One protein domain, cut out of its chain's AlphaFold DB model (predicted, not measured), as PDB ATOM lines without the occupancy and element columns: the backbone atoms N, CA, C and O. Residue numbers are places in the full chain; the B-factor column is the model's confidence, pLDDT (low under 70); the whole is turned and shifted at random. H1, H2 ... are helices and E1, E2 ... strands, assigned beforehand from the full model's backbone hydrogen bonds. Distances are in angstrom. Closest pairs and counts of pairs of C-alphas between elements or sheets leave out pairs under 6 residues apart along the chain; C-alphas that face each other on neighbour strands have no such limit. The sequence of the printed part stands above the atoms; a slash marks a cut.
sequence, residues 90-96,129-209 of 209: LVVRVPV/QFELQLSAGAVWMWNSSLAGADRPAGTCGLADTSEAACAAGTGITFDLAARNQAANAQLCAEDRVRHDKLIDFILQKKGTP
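This is residues 90 to 96 and 129 to 209 of the 209 residues of an uncharacterized protein of Albidiferax sp. OV413 (UniProt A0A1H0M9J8). One long helix, H3, sticks out like an arm from a small body; residues 178 to 209 stand free and make most of the length. The body is a small, strongly twisted sheet of three strands, with H1 standing up from it, the short helix H2 at its border and the loop of residues 148 to 162; H1 and H3 point nearly the same way but stay apart. The printed part has 88 residues with three named helices and three named strands, in the order E1, E2, H1, H2, E3, H3; the sheet runs E1, E2, E3, antiparallel throughout. The class is mixed, helices and strands. The whole is extended, with a radius of gyration of the C-alphas of 19.5 A and spans of 67 by 33 by 13 A.

E1 is residues 91 to 95, beginning at C-alpha 91 at (95.562, -48.002, -43.092). E2 is residues 130 to 135, 14.2 A from first to last C-alpha. H1, residues 136 to 147, is 16.2 A long, and H2 is residues 163 to 167. E3 is residues 169 to 173. H3, residues 174 to 206, runs 47.5 A from C-alpha 174 at (88.678, -46.298, -47.363) to C-alpha 206 at (47.244, -58.159, -27.442).

E1 and E2 are antiparallel neighbours at 139 degrees, with N 92 and O 133 within hydrogen-bond range at 2.8 A. E2 and E3 are antiparallel at 110 degrees, with N 134 and O 172 at 2.8 A and N 170 and O 134 at 3.0 A. E1 and E3 are the edge strands. The sheet is only just strongly twisted, its C-alphas lying up to 4.0 A off the best plane. H1 is on the sheet at a height of 11.5 A and stands up from it at 46 degrees; the closest C-alphas of H1 and E3 are those of Ala 136 and Thr 170, 5.7 A. H1 touches H2 with residues 136 to 138 alone, closest at the C-alphas of Gly 137 and Cys 166, 4.4 A. H2 only grazes the sheet with residues 165 to 167, and H3 only grazes it with residues 174 to 177. H3 is apart from H1 and from H2. In H1, H2 and H3 every O i to N i+4 pair is within hydrogen-bond range.

The C-alphas farthest apart are those of Gln 129 and Pro 209, 69.3 A. Residues 97 to 128 are not printed, and C-alphas 96 and 129 are 6.5 A apart across this cut. The link H1 to H2 is long, with 15 residues. Mean pLDDT of the printed part is 80.1; residues 95 to 96, 129 to 130, 157 to 163 and 207 to 209 are under 70.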
ATOM      1  N   LEU A  90      96.374 -49.253 -39.212       79.75
ATOM      2  CA  LEU A  90      94.988 -49.532 -39.628       79.75
ATOM      3  C   LEU A  90      94.749 -49.237 -41.115       79.75
ATOM      4  O   LEU A  90      93.852 -49.798 -41.736       79.75
ATOM      5  N   VAL A  91      95.566 -48.348 -41.676       82.56
ATOM      6  CA  VAL A  91      95.562 -48.002 -43.092       82.56
ATOM      7  C   VAL A  91      96.953 -48.265 -43.636       82.56
ATOM      8  O   VAL A  91      97.939 -47.754 -43.103       82.56
ATOM      9  N   VAL A  92      97.025 -49.036 -44.711       83.44
ATOM     10  CA  VAL A  92      98.259 -49.300 -45.441       83.44
ATOM     11  C   VAL A  92      98.241 -48.635 -46.804       83.44
ATOM     12  O   VAL A  92      97.194 -48.460 -47.427       83.44
ATOM     13  N   ARG A  93      99.432 -48.244 -47.256       81.19
ATOM     14  CA  ARG A  93      99.663 -47.713 -48.597       81.19
ATOM     15  C   ARG A  93     100.082 -48.869 -49.483       81.19
ATOM     16  O   ARG A  93     101.166 -49.415 -49.290       81.19
ATOM     17  N   VAL A  94      99.235 -49.230 -50.438       75.56
ATOM     18  CA  VAL A  94      99.532 -50.294 -51.399       75.56
ATOM     19  C   VAL A  94      99.851 -49.644 -52.748       75.56
ATOM     20  O   VAL A  94      99.129 -48.734 -53.166       75.56
ATOM     21  N   PRO A  95     100.949 -50.032 -53.422       69.19
ATOM     22  CA  PRO A  95     101.217 -49.559 -54.773       69.19
ATOM     23  C   PRO A  95     100.136 -50.082 -55.726       69.19
ATOM     24  O   PRO A  95      99.790 -51.262 -55.689       69.19
ATOM     25  N   VAL A  96      99.605 -49.214 -56.587       65.38
ATOM     26  CA  VAL A  96      98.577 -49.614 -57.557       65.38
ATOM     27  C   VAL A  96      99.190 -50.552 -58.617       65.38
ATOM     28  O   VAL A  96     100.230 -50.209 -59.199       65.38
ATOM     29  N   GLN A 129     100.818 -43.288 -57.799       63.19
ATOM     30  CA  GLN A 129      99.738 -43.223 -56.823       63.19
ATOM     31  C   GLN A 129      99.777 -44.443 -55.896       63.19
ATOM     32  O   GLN A 129      99.897 -45.588 -56.335       63.19
ATOM     33  N   PHE A 130      99.689 -44.175 -54.596       65.50
ATOM     34  CA  PHE A 130      99.414 -45.186 -53.584       65.50
ATOM     35  C   PHE A 130      97.917 -45.197 -53.324       65.50
ATOM     36  O   PHE A 130      97.307 -44.138 -53.183       65.50
ATOM     37  N   GLU A 131      97.343 -46.386 -53.211       77.88
ATOM     38  CA  GLU A 131      95.978 -46.540 -52.738       77.88
ATOM     39  C   GLU A 131      95.984 -46.758 -51.223       77.88
ATOM     40  O   GLU A 131      96.806 -47.510 -50.686       77.88
ATOM     41  N   LEU A 132      95.079 -46.069 -50.526       82.38
ATOM     42  CA  LEU A 132      94.861 -46.268 -49.098       82.38
ATOM     43  C   LEU A 132      93.876 -47.416 -48.903       82.38
ATOM     44  O   LEU A 132      92.701 -47.311 -49.260       82.38
ATOM     45  N   GLN A 133      94.365 -48.496 -48.304       87.38
ATOM     46  CA  GLN A 133      93.572 -49.679 -48.002       87.38
ATOM     47  C   GLN A 133      93.529 -49.921 -46.498       87.38
ATOM     48  O   GLN A 133      94.476 -49.607 -45.776       87.38
ATOM     49  N   LEU A 134      92.436 -50.504 -46.023       84.25
ATOM     50  CA  LEU A 134      92.341 -51.002 -44.661       84.25
ATOM     51  C   LEU A 134      93.257 -52.214 -44.493       84.25
ATOM     52  O   LEU A 134      93.320 -53.095 -45.360       84.25
ATOM     53  N   SER A 135      93.955 -52.266 -43.364       87.62
ATOM     54  CA  SER A 135      94.713 -53.452 -42.984       87.62
ATOM     55  C   SER A 135      93.800 -54.563 -42.470       87.62
ATOM     56  O   SER A 135      92.655 -54.322 -42.073       87.62
ATOM     57  N   ALA A 136      94.310 -55.790 -42.437       86.00
ATOM     58  CA  ALA A 136      93.611 -56.933 -41.865       86.00
ATOM     59  C   ALA A 136      93.239 -56.679 -40.395       86.00
ATOM     60  O   ALA A 136      92.127 -56.996 -39.985       86.00
ATOM     61  N   GLY A 137      94.097 -56.000 -39.627       83.38
ATOM     62  CA  GLY A 137      93.786 -55.571 -38.261       83.38
ATOM     63  C   GLY A 137      92.621 -54.579 -38.181       83.38
ATOM     64  O   GLY A 137      91.781 -54.691 -37.288       83.38
ATOM     65  N   ALA A 138      92.515 -53.642 -39.129       85.19
ATOM     66  CA  ALA A 138      91.385 -52.714 -39.182       85.19
ATOM     67  C   ALA A 138      90.066 -53.421 -39.515       85.19
ATOM     68  O   ALA A 138      89.041 -53.134 -38.896       85.19
ATOM     69  N   VAL A 139      90.097 -54.369 -40.453       86.81
ATOM     70  CA  VAL A 139      88.916 -55.160 -40.824       86.81
ATOM     71  C   VAL A 139      88.514 -56.119 -39.700       86.81
ATOM     72  O   VAL A 139      87.325 -56.242 -39.419       86.81
ATOM     73  N   TRP A 140      89.476 -56.734 -39.005       85.69
ATOM     74  CA  TRP A 140      89.222 -57.531 -37.799       85.69
ATOM     75  C   TRP A 140      88.516 -56.693 -36.732       85.69
ATOM     76  O   TRP A 140      87.439 -57.065 -36.279       85.69
ATOM     77  N   MET A 141      89.061 -55.523 -36.383       83.50
ATOM     78  CA  MET A 141      88.458 -54.632 -35.386       83.50
ATOM     79  C   MET A 141      87.026 -54.238 -35.772       83.50
ATOM     80  O   MET A 141      86.123 -54.272 -34.934       83.50
ATOM     81  N   TRP A 142      86.802 -53.903 -37.045       85.00
ATOM     82  CA  TRP A 142      85.474 -53.560 -37.542       85.00
ATOM     83  C   TRP A 142      84.499 -54.741 -37.419       85.00
ATOM     84  O   TRP A 142      83.450 -54.599 -36.788       85.00
ATOM     85  N   ASN A 143      84.855 -55.921 -37.926       84.19
ATOM     86  CA  ASN A 143      83.997 -57.107 -37.858       84.19
ATOM     87  C   ASN A 143      83.709 -57.535 -36.416       84.19
ATOM     88  O   ASN A 143      82.567 -57.865 -36.090       84.19
ATOM     89  N   SER A 144      84.716 -57.485 -35.543       81.50
ATOM     90  CA  SER A 144      84.564 -57.833 -34.132       81.50
ATOM     91  C   SER A 144      83.615 -56.875 -33.413       81.50
ATOM     92  O   SER A 144      82.761 -57.311 -32.642       81.50
ATOM     93  N   SER A 145      83.692 -55.573 -33.722       82.00
ATOM     94  CA  SER A 145      82.788 -54.567 -33.150       82.00
ATOM     95  C   SER A 145      81.325 -54.779 -33.559       82.00
ATOM     96  O   SER A 145      80.429 -54.604 -32.736       82.00
ATOM     97  N   LEU A 146      81.078 -55.209 -34.800       78.81
ATOM     98  CA  LEU A 146      79.731 -55.499 -35.296       78.81
ATOM     99  C   LEU A 146      79.173 -56.810 -34.731       78.81
ATOM    100  O   LEU A 146      77.977 -56.907 -34.470       78.81
ATOM    101  N   ALA A 147      80.025 -57.819 -34.551       80.38
ATOM    102  CA  ALA A 147      79.616 -59.125 -34.045       80.38
ATOM    103  C   ALA A 147      79.533 -59.197 -32.511       80.38
ATOM    104  O   ALA A 147      78.964 -60.155 -31.989       80.38
ATOM    105  N   GLY A 148      80.128 -58.238 -31.792       80.75
ATOM    106  CA  GLY A 148      80.267 -58.279 -30.332       80.75
ATOM    107  C   GLY A 148      81.213 -59.378 -29.823       80.75
ATOM    108  O   GLY A 148      81.178 -59.715 -28.644       80.75
ATOM    109  N   ALA A 149      82.023 -59.963 -30.708       80.62
ATOM    110  CA  ALA A 149      82.974 -61.035 -30.424       80.62
ATOM    111  C   ALA A 149      84.073 -61.044 -31.492       80.62
ATOM    112  O   ALA A 149      83.841 -60.558 -32.598       80.62
ATOM    113  N   ASP A 150      85.234 -61.634 -31.198       79.00
ATOM    114  CA  ASP A 150      86.362 -61.660 -32.132       79.00
ATOM    115  C   ASP A 150      86.007 -62.340 -33.464       79.00
ATOM    116  O   ASP A 150      85.553 -63.488 -33.512       79.00
ATOM    117  N   ARG A 151      86.228 -61.620 -34.570       82.56
ATOM    118  CA  ARG A 151      85.982 -62.086 -35.939       82.56
ATOM    119  C   ARG A 151      87.223 -61.889 -36.810       82.56
ATOM    120  O   ARG A 151      87.438 -60.771 -37.280       82.56
ATOM    121  N   PRO A 152      88.033 -62.943 -37.041       80.69
ATOM    122  CA  PRO A 152      89.278 -62.847 -37.804       80.69
ATOM    123  C   PRO A 152      89.070 -62.250 -39.198       80.69
ATOM    124  O   PRO A 152      88.043 -62.476 -39.842       80.69
ATOM    125  N   ALA A 153      90.074 -61.515 -39.674       79.81
ATOM    126  CA  ALA A 153      90.138 -60.979 -41.028       79.81
ATOM    127  C   ALA A 153      91.396 -61.513 -41.723       79.81
ATOM    128  O   ALA A 153      92.518 -61.099 -41.429       79.81
ATOM    129  N   GLY A 154      91.213 -62.471 -42.635       78.31
ATOM    130  CA  GLY A 154      92.332 -63.231 -43.195       78.31
ATOM    131  C   GLY A 154      93.037 -64.044 -42.105       78.31
ATOM    132  O   GLY A 154      92.386 -64.774 -41.359       78.31
ATOM    133  N   THR A 155      94.361 -63.910 -42.005       72.50
ATOM    134  CA  THR A 155      95.164 -64.544 -40.945       72.50
ATOM    135  C   THR A 155      95.172 -63.751 -39.635       72.50
ATOM    136  O   THR A 155      95.439 -64.332 -38.590       72.50
ATOM    137  N   CYS A 156      94.823 -62.458 -39.661       76.31
ATOM    138  CA  CYS A 156      94.771 -61.617 -38.465       76.31
ATOM    139  C   CYS A 156      93.576 -61.993 -37.574       76.31
ATOM    140  O   CYS A 156      92.424 -61.976 -38.020       76.31
ATOM    141  N   GLY A 157      93.849 -62.312 -36.306       67.00
ATOM    142  CA  GLY A 157      92.837 -62.736 -35.330       67.00
ATOM    143  C   GLY A 157      92.556 -64.246 -35.321       67.00
ATOM    144  O   GLY A 157      91.666 -64.688 -34.599       67.00
ATOM    145  N   LEU A 158      93.292 -65.039 -36.114       67.31
ATOM    146  CA  LEU A 158      93.432 -66.487 -35.910       67.31
ATOM    147  C   LEU A 158      94.569 -66.756 -34.899       67.31
ATOM    148  O   LEU A 158      95.023 -65.844 -34.217       67.31
ATOM    149  N   ALA A 159      95.055 -68.000 -34.805       55.75
ATOM    150  CA  ALA A 159      96.169 -68.392 -33.927       55.75
ATOM    151  C   ALA A 159      97.488 -67.610 -34.157       55.75
ATOM    152  O   ALA A 159      98.421 -67.756 -33.371       55.75
ATOM    153  N   ASP A 160      97.563 -66.792 -35.211       57.16
ATOM    154  CA  ASP A 160      98.651 -65.859 -35.487       57.16
ATOM    155  C   ASP A 160      98.134 -64.410 -35.436       57.16
ATOM    156  O   ASP A 160      97.468 -63.918 -36.348       57.16
ATOM    157  N   THR A 161      98.442 -63.722 -34.338       62.03
ATOM    158  CA  THR A 161      98.153 -62.295 -34.139       62.03
ATOM    159  C   THR A 161      99.389 -61.427 -34.379       62.03
ATOM    160  O   THR A 161      99.496 -60.342 -33.805       62.03
ATOM    161  N   SER A 162     100.370 -61.909 -35.147       68.88
ATOM    162  CA  SER A 162     101.583 -61.140 -35.410       68.88
ATOM    163  C   SER A 162     101.268 -59.814 -36.110       68.88
ATOM    164  O   SER A 162     100.357 -59.705 -36.936       68.88
ATOM    165  N   GLU A 163     102.067 -58.790 -35.800       68.62
ATOM    166  CA  GLU A 163     101.938 -57.458 -36.403       68.62
ATOM    167  C   GLU A 163     101.986 -57.522 -37.937       68.62
ATOM    168  O   GLU A 163     101.276 -56.774 -38.603       68.62
ATOM    169  N   ALA A 164     102.754 -58.457 -38.506       74.81
ATOM    170  CA  ALA A 164     102.849 -58.655 -39.949       74.81
ATOM    171  C   ALA A 164     101.532 -59.155 -40.568       74.81
ATOM    172  O   ALA A 164     101.082 -58.595 -41.569       74.81
ATOM    173  N   ALA A 165     100.885 -60.159 -39.964       77.38
ATOM    174  CA  ALA A 165      99.600 -60.679 -40.433       77.38
ATOM    175  C   ALA A 165      98.502 -59.603 -40.371       77.38
ATOM    176  O   ALA A 165      97.716 -59.447 -41.305       77.38
ATOM    177  N   CYS A 166      98.485 -58.809 -39.300       80.94
ATOM    178  CA  CYS A 166      97.508 -57.738 -39.121       80.94
ATOM    179  C   CYS A 166      97.820 -56.462 -39.920       80.94
ATOM    180  O   CYS A 166      96.905 -55.680 -40.175       80.94
ATOM    181  N   ALA A 167      99.065 -56.257 -40.359       81.62
ATOM    182  CA  ALA A 167      99.456 -55.142 -41.222       81.62
ATOM    183  C   ALA A 167      99.189 -55.392 -42.712       81.62
ATOM    184  O   ALA A 167      99.333 -54.468 -43.506       81.62
ATOM    185  N   ALA A 168      98.799 -56.600 -43.122       82.38
ATOM    186  CA  ALA A 168      98.516 -56.887 -44.525       82.38
ATOM    187  C   ALA A 168      97.342 -56.040 -45.051       82.38
ATOM    188  O   ALA A 168      96.317 -55.904 -44.381       82.38
ATOM    189  N   GLY A 169      97.475 -55.481 -46.256       83.44
ATOM    190  CA  GLY A 169      96.375 -54.797 -46.939       83.44
ATOM    191  C   GLY A 169      95.283 -55.776 -47.356       83.44
ATOM    192  O   GLY A 169      95.574 -56.887 -47.792       83.44
ATOM    193  N   THR A 170      94.023 -55.369 -47.217       84.38
ATOM    194  CA  THR A 170      92.860 -56.243 -47.469       84.38
ATOM    195  C   THR A 170      92.240 -56.059 -48.852       84.38
ATOM    196  O   THR A 170      91.283 -56.753 -49.184       84.38
ATOM    197  N   GLY A 171      92.721 -55.100 -49.651       84.88
ATOM    198  CA  GLY A 171      92.043 -54.668 -50.876       84.88
ATOM    199  C   GLY A 171      90.813 -53.788 -50.629       84.88
ATOM    200  O   GLY A 171      90.256 -53.241 -51.577       84.88
ATOM    201  N   ILE A 172      90.383 -53.607 -49.374       83.31
ATOM    202  CA  ILE A 172      89.257 -52.737 -49.030       83.31
ATOM    203  C   ILE A 172      89.769 -51.305 -48.917       83.31
ATOM    204  O   ILE A 172      90.508 -50.966 -47.993       83.31
ATOM    205  N   THR A 173      89.365 -50.452 -49.849       85.50
ATOM    206  CA  THR A 173      89.710 -49.029 -49.819       85.50
ATOM    207  C   THR A 173      88.897 -48.286 -48.765       85.50
ATOM    208  O   THR A 173      87.799 -48.709 -48.388       85.50
ATOM    209  N   PHE A 174      89.412 -47.145 -48.306       78.00
ATOM    210  CA  PHE A 174      88.678 -46.298 -47.363       78.00
ATOM    211  C   PHE A 174      87.312 -45.857 -47.919       78.00
ATOM    212  O   PHE A 174      86.305 -45.935 -47.220       78.00
ATOM    213  N   ASP A 175      87.249 -45.481 -49.201       80.56
ATOM    214  CA  ASP A 175      85.997 -45.068 -49.847       80.56
ATOM    215  C   ASP A 175      84.979 -46.210 -49.927       80.56
ATOM    216  O   ASP A 175      83.779 -46.002 -49.730       80.56
ATOM    217  N   LEU A 176      85.444 -47.433 -50.200       80.69
ATOM    218  CA  LEU A 176      84.584 -48.609 -50.203       80.69
ATOM    219  C   LEU A 176      84.034 -48.893 -48.800       80.69
ATOM    220  O   LEU A 176      82.835 -49.134 -48.657       80.69
ATOM    221  N   ALA A 177      84.887 -48.821 -47.776       79.31
ATOM    222  CA  ALA A 177      84.484 -49.010 -46.386       79.31
ATOM    223  C   ALA A 177      83.448 -47.961 -45.947       79.31
ATOM    224  O   ALA A 177      82.411 -48.321 -45.392       79.31
ATOM    225  N   ALA A 178      83.671 -46.684 -46.275       78.19
ATOM    226  CA  ALA A 178      82.745 -45.600 -45.958       78.19
ATOM    227  C   ALA A 178      81.373 -45.789 -46.630       78.19
ATOM    228  O   ALA A 178      80.334 -45.639 -45.983       78.19
ATOM    229  N   ARG A 179      81.347 -46.186 -47.911       80.00
ATOM    230  CA  ARG A 179      80.091 -46.498 -48.619       80.00
ATOM    231  C   ARG A 179      79.362 -47.691 -48.003       80.00
ATOM    232  O   ARG A 179      78.143 -47.640 -47.852       80.00
ATOM    233  N   ASN A 180      80.085 -48.745 -47.628       82.00
ATOM    234  CA  ASN A 180      79.490 -49.902 -46.961       82.00
ATOM    235  C   ASN A 180      78.908 -49.527 -45.588       82.00
ATOM    236  O   ASN A 180      77.785 -49.917 -45.278       82.00
ATOM    237  N   GLN A 181      79.615 -48.708 -44.806       80.88
ATOM    238  CA  GLN A 181      79.119 -48.216 -43.523       80.88
ATOM    239  C   GLN A 181      77.837 -47.391 -43.686       80.88
ATOM    240  O   GLN A 181      76.885 -47.598 -42.935       80.88
ATOM    241  N   ALA A 182      77.786 -46.494 -44.674       77.69
ATOM    242  CA  ALA A 182      76.592 -45.703 -44.959       77.69
ATOM    243  C   ALA A 182      75.395 -46.590 -45.343       77.69
ATOM    244  O   ALA A 182      74.299 -46.410 -44.810       77.69
ATOM    245  N   ALA A 183      75.614 -47.590 -46.204       78.81
ATOM    246  CA  ALA A 183      74.575 -48.541 -46.595       78.81
ATOM    247  C   ALA A 183      74.071 -49.372 -45.400       78.81
ATOM    248  O   ALA A 183      72.864 -49.496 -45.201       78.81
ATOM    249  N   ASN A 184      74.974 -49.887 -44.559       77.25
ATOM    250  CA  ASN A 184      74.596 -50.638 -43.359       77.25
ATOM    251  C   ASN A 184      73.829 -49.759 -42.361       77.25
ATOM    252  O   ASN A 184      72.842 -50.205 -41.781       77.25
ATOM    253  N   ALA A 185      74.241 -48.500 -42.180       77.12
ATOM    254  CA  ALA A 185      73.541 -47.558 -41.312       77.12
ATOM    255  C   ALA A 185      72.108 -47.287 -41.799       77.12
ATOM    256  O   ALA A 185      71.184 -47.256 -40.985       77.12
ATOM    257  N   GLN A 186      71.914 -47.152 -43.115       81.81
ATOM    258  CA  GLN A 186      70.584 -47.013 -43.705       81.81
ATOM    259  C   GLN A 186      69.720 -48.256 -43.447       81.81
ATOM    260  O   GLN A 186      68.592 -48.122 -42.976       81.81
ATOM    261  N   LEU A 187      70.254 -49.459 -43.681       80.38
ATOM    262  CA  LEU A 187      69.526 -50.709 -43.432       80.38
ATOM    263  C   LEU A 187      69.131 -50.863 -41.957       80.38
ATOM    264  O   LEU A 187      67.998 -51.235 -41.669       80.38
ATOM    265  N   CYS A 188      70.019 -50.517 -41.021       78.38
ATOM    266  CA  CYS A 188      69.704 -50.522 -39.592       78.38
ATOM    267  C   CYS A 188      68.589 -49.528 -39.232       78.38
ATOM    268  O   CYS A 188      67.761 -49.820 -38.369       78.38
ATOM    269  N   ALA A 189      68.557 -48.352 -39.864       84.88
ATOM    270  CA  ALA A 189      67.495 -47.375 -39.644       84.88
ATOM    271  C   ALA A 189      66.141 -47.886 -40.167       84.88
ATOM    272  O   ALA A 189      65.134 -47.784 -39.466       84.88
ATOM    273  N   GLU A 190      66.122 -48.483 -41.360       87.19
ATOM    274  CA  GLU A 190      64.923 -49.107 -41.928       87.19
ATOM    275  C   GLU A 190      64.423 -50.277 -41.067       87.19
ATOM    276  O   GLU A 190      63.219 -50.400 -40.830       87.19
ATOM    277  N   ASP A 191      65.333 -51.114 -40.566       90.25
ATOM    278  CA  ASP A 191      64.993 -52.246 -39.706       90.25
ATOM    279  C   ASP A 191      64.392 -51.796 -38.369       90.25
ATOM    280  O   ASP A 191      63.366 -52.332 -37.958       90.25
ATOM    281  N   ARG A 192      64.931 -50.737 -37.744       91.00
ATOM    282  CA  ARG A 192      64.333 -50.146 -36.531       91.00
ATOM    283  C   ARG A 192      62.888 -49.715 -36.756       91.00
ATOM    284  O   ARG A 192      62.023 -50.077 -35.967       91.00
ATOM    285  N   VAL A 193      62.601 -49.032 -37.865       92.44
ATOM    286  CA  VAL A 193      61.224 -48.627 -38.199       92.44
ATOM    287  C   VAL A 193      60.316 -49.846 -38.380       92.44
ATOM    288  O   VAL A 193      59.182 -49.849 -37.900       92.44
ATOM    289  N   ARG A 194      60.787 -50.899 -39.060       92.50
ATOM    290  CA  ARG A 194      60.015 -52.145 -39.223       92.50
ATOM    291  C   ARG A 194      59.770 -52.836 -37.884       92.50
ATOM    292  O   ARG A 194      58.660 -53.310 -37.650       92.50
ATOM    293  N   HIS A 195      60.778 -52.874 -37.019       95.00
ATOM    294  CA  HIS A 195      60.692 -53.472 -35.694       95.00
ATOM    295  C   HIS A 195      59.686 -52.727 -34.812       95.00
ATOM    296  O   HIS A 195      58.814 -53.360 -34.220       95.00
ATOM    297  N   ASP A 196      59.720 -51.395 -34.815       92.69
ATOM    298  CA  ASP A 196      58.749 -50.560 -34.102       92.69
ATOM    299  C   ASP A 196      57.319 -50.839 -34.590       92.69
ATOM    300  O   ASP A 196      56.409 -51.053 -33.789       92.69
ATOM    301  N   LYS A 197      57.113 -50.953 -35.911       95.19
ATOM    302  CA  LYS A 197      55.800 -51.308 -36.481       95.19
ATOM    303  C   LYS A 197      55.338 -52.713 -36.110       95.19
ATOM    304  O   LYS A 197      54.140 -52.928 -35.916       95.19
ATOM    305  N   LEU A 198      56.258 -53.668 -36.010       94.94
ATOM    306  CA  LEU A 198      55.945 -55.017 -35.549       94.94
ATOM    307  C   LEU A 198      55.529 -55.014 -34.072       94.94
ATOM    308  O   LEU A 198      54.537 -55.658 -33.725       94.94
ATOM    309  N   ILE A 199      56.242 -54.271 -33.219       93.50
ATOM    310  CA  ILE A 199      55.879 -54.087 -31.807       93.50
ATOM    311  C   ILE A 199      54.479 -53.478 -31.704       93.50
ATOM    312  O   ILE A 199      53.626 -54.053 -31.023       93.50
ATOM    313  N   ASP A 200      54.214 -52.382 -32.423       92.50
ATOM    314  CA  ASP A 200      52.903 -51.723 -32.456       92.50
ATOM    315  C   ASP A 200      51.791 -52.710 -32.835       92.50
ATOM    316  O   ASP A 200      50.769 -52.801 -32.153       92.50
ATOM    317  N   PHE A 201      51.998 -53.496 -33.896       94.25
ATOM    318  CA  PHE A 201      51.035 -54.500 -34.350       94.25
ATOM    319  C   PHE A 201      50.766 -55.573 -33.284       94.25
ATOM    320  O   PHE A 201      49.608 -55.915 -33.024       94.25
ATOM    321  N   ILE A 202      51.816 -56.097 -32.641       94.12
ATOM    322  CA  ILE A 202      51.686 -57.108 -31.582       94.12
ATOM    323  C   ILE A 202      50.936 -56.533 -30.376       94.12
ATOM    324  O   ILE A 202      50.068 -57.209 -29.821       94.12
ATOM    325  N   LEU A 203      51.240 -55.300 -29.969       91.56
ATOM    326  CA  LEU A 203      50.571 -54.642 -28.847       91.56
ATOM    327  C   LEU A 203      49.097 -54.362 -29.152       91.56
ATOM    328  O   LEU A 203      48.244 -54.654 -28.315       91.56
ATOM    329  N   GLN A 204      48.773 -53.895 -30.359       89.06
ATOM    330  CA  GLN A 204      47.385 -53.706 -30.797       89.06
ATOM    331  C   GLN A 204      46.598 -55.023 -30.791       89.06
ATOM    332  O   GLN A 204      45.453 -55.051 -30.342       89.06
ATOM    333  N   LYS A 205      47.218 -56.129 -31.227       82.12
ATOM    334  CA  LYS A 205      46.611 -57.470 -31.195       82.12
ATOM    335  C   LYS A 205      46.449 -58.042 -29.786       82.12
ATOM    336  O   LYS A 205      45.500 -58.779 -29.557       82.12
ATOM    337  N   LYS A 206      47.353 -57.734 -28.852       79.06
ATOM    338  CA  LYS A 206      47.244 -58.159 -27.442       79.06
ATOM    339  C   LYS A 206      46.274 -57.299 -26.626       79.06
ATOM    340  O   LYS A 206      45.767 -57.770 -25.617       79.06
ATOM    341  N   GLY A 207      46.056 -56.049 -27.036       61.75
ATOM    342  CA  GLY A 207      45.155 -55.094 -26.387       61.75
ATOM    343  C   GLY A 207      43.730 -55.071 -26.948       61.75
ATOM    344  O   GLY A 207      42.941 -54.224 -26.536       61.75
ATOM    345  N   THR A 208      43.393 -55.955 -27.892       49.78
ATOM    346  CA  THR A 208      42.005 -56.158 -28.326       49.78
ATOM    347  C   THR A 208      41.355 -57.208 -27.408       49.78
ATOM    348  O   THR A 208      41.973 -58.255 -27.222       49.78
ATOM    349  N   PRO A 209      40.187 -56.924 -26.789       47.50
ATOM    350  CA  PRO A 209      39.504 -57.848 -25.875       47.50
ATOM    351  C   PRO A 209      39.093 -59.165 -26.539       47.50
ATOM    352  O   PRO A 209      38.836 -59.160 -27.767       47.50
TER     353      PRO A 209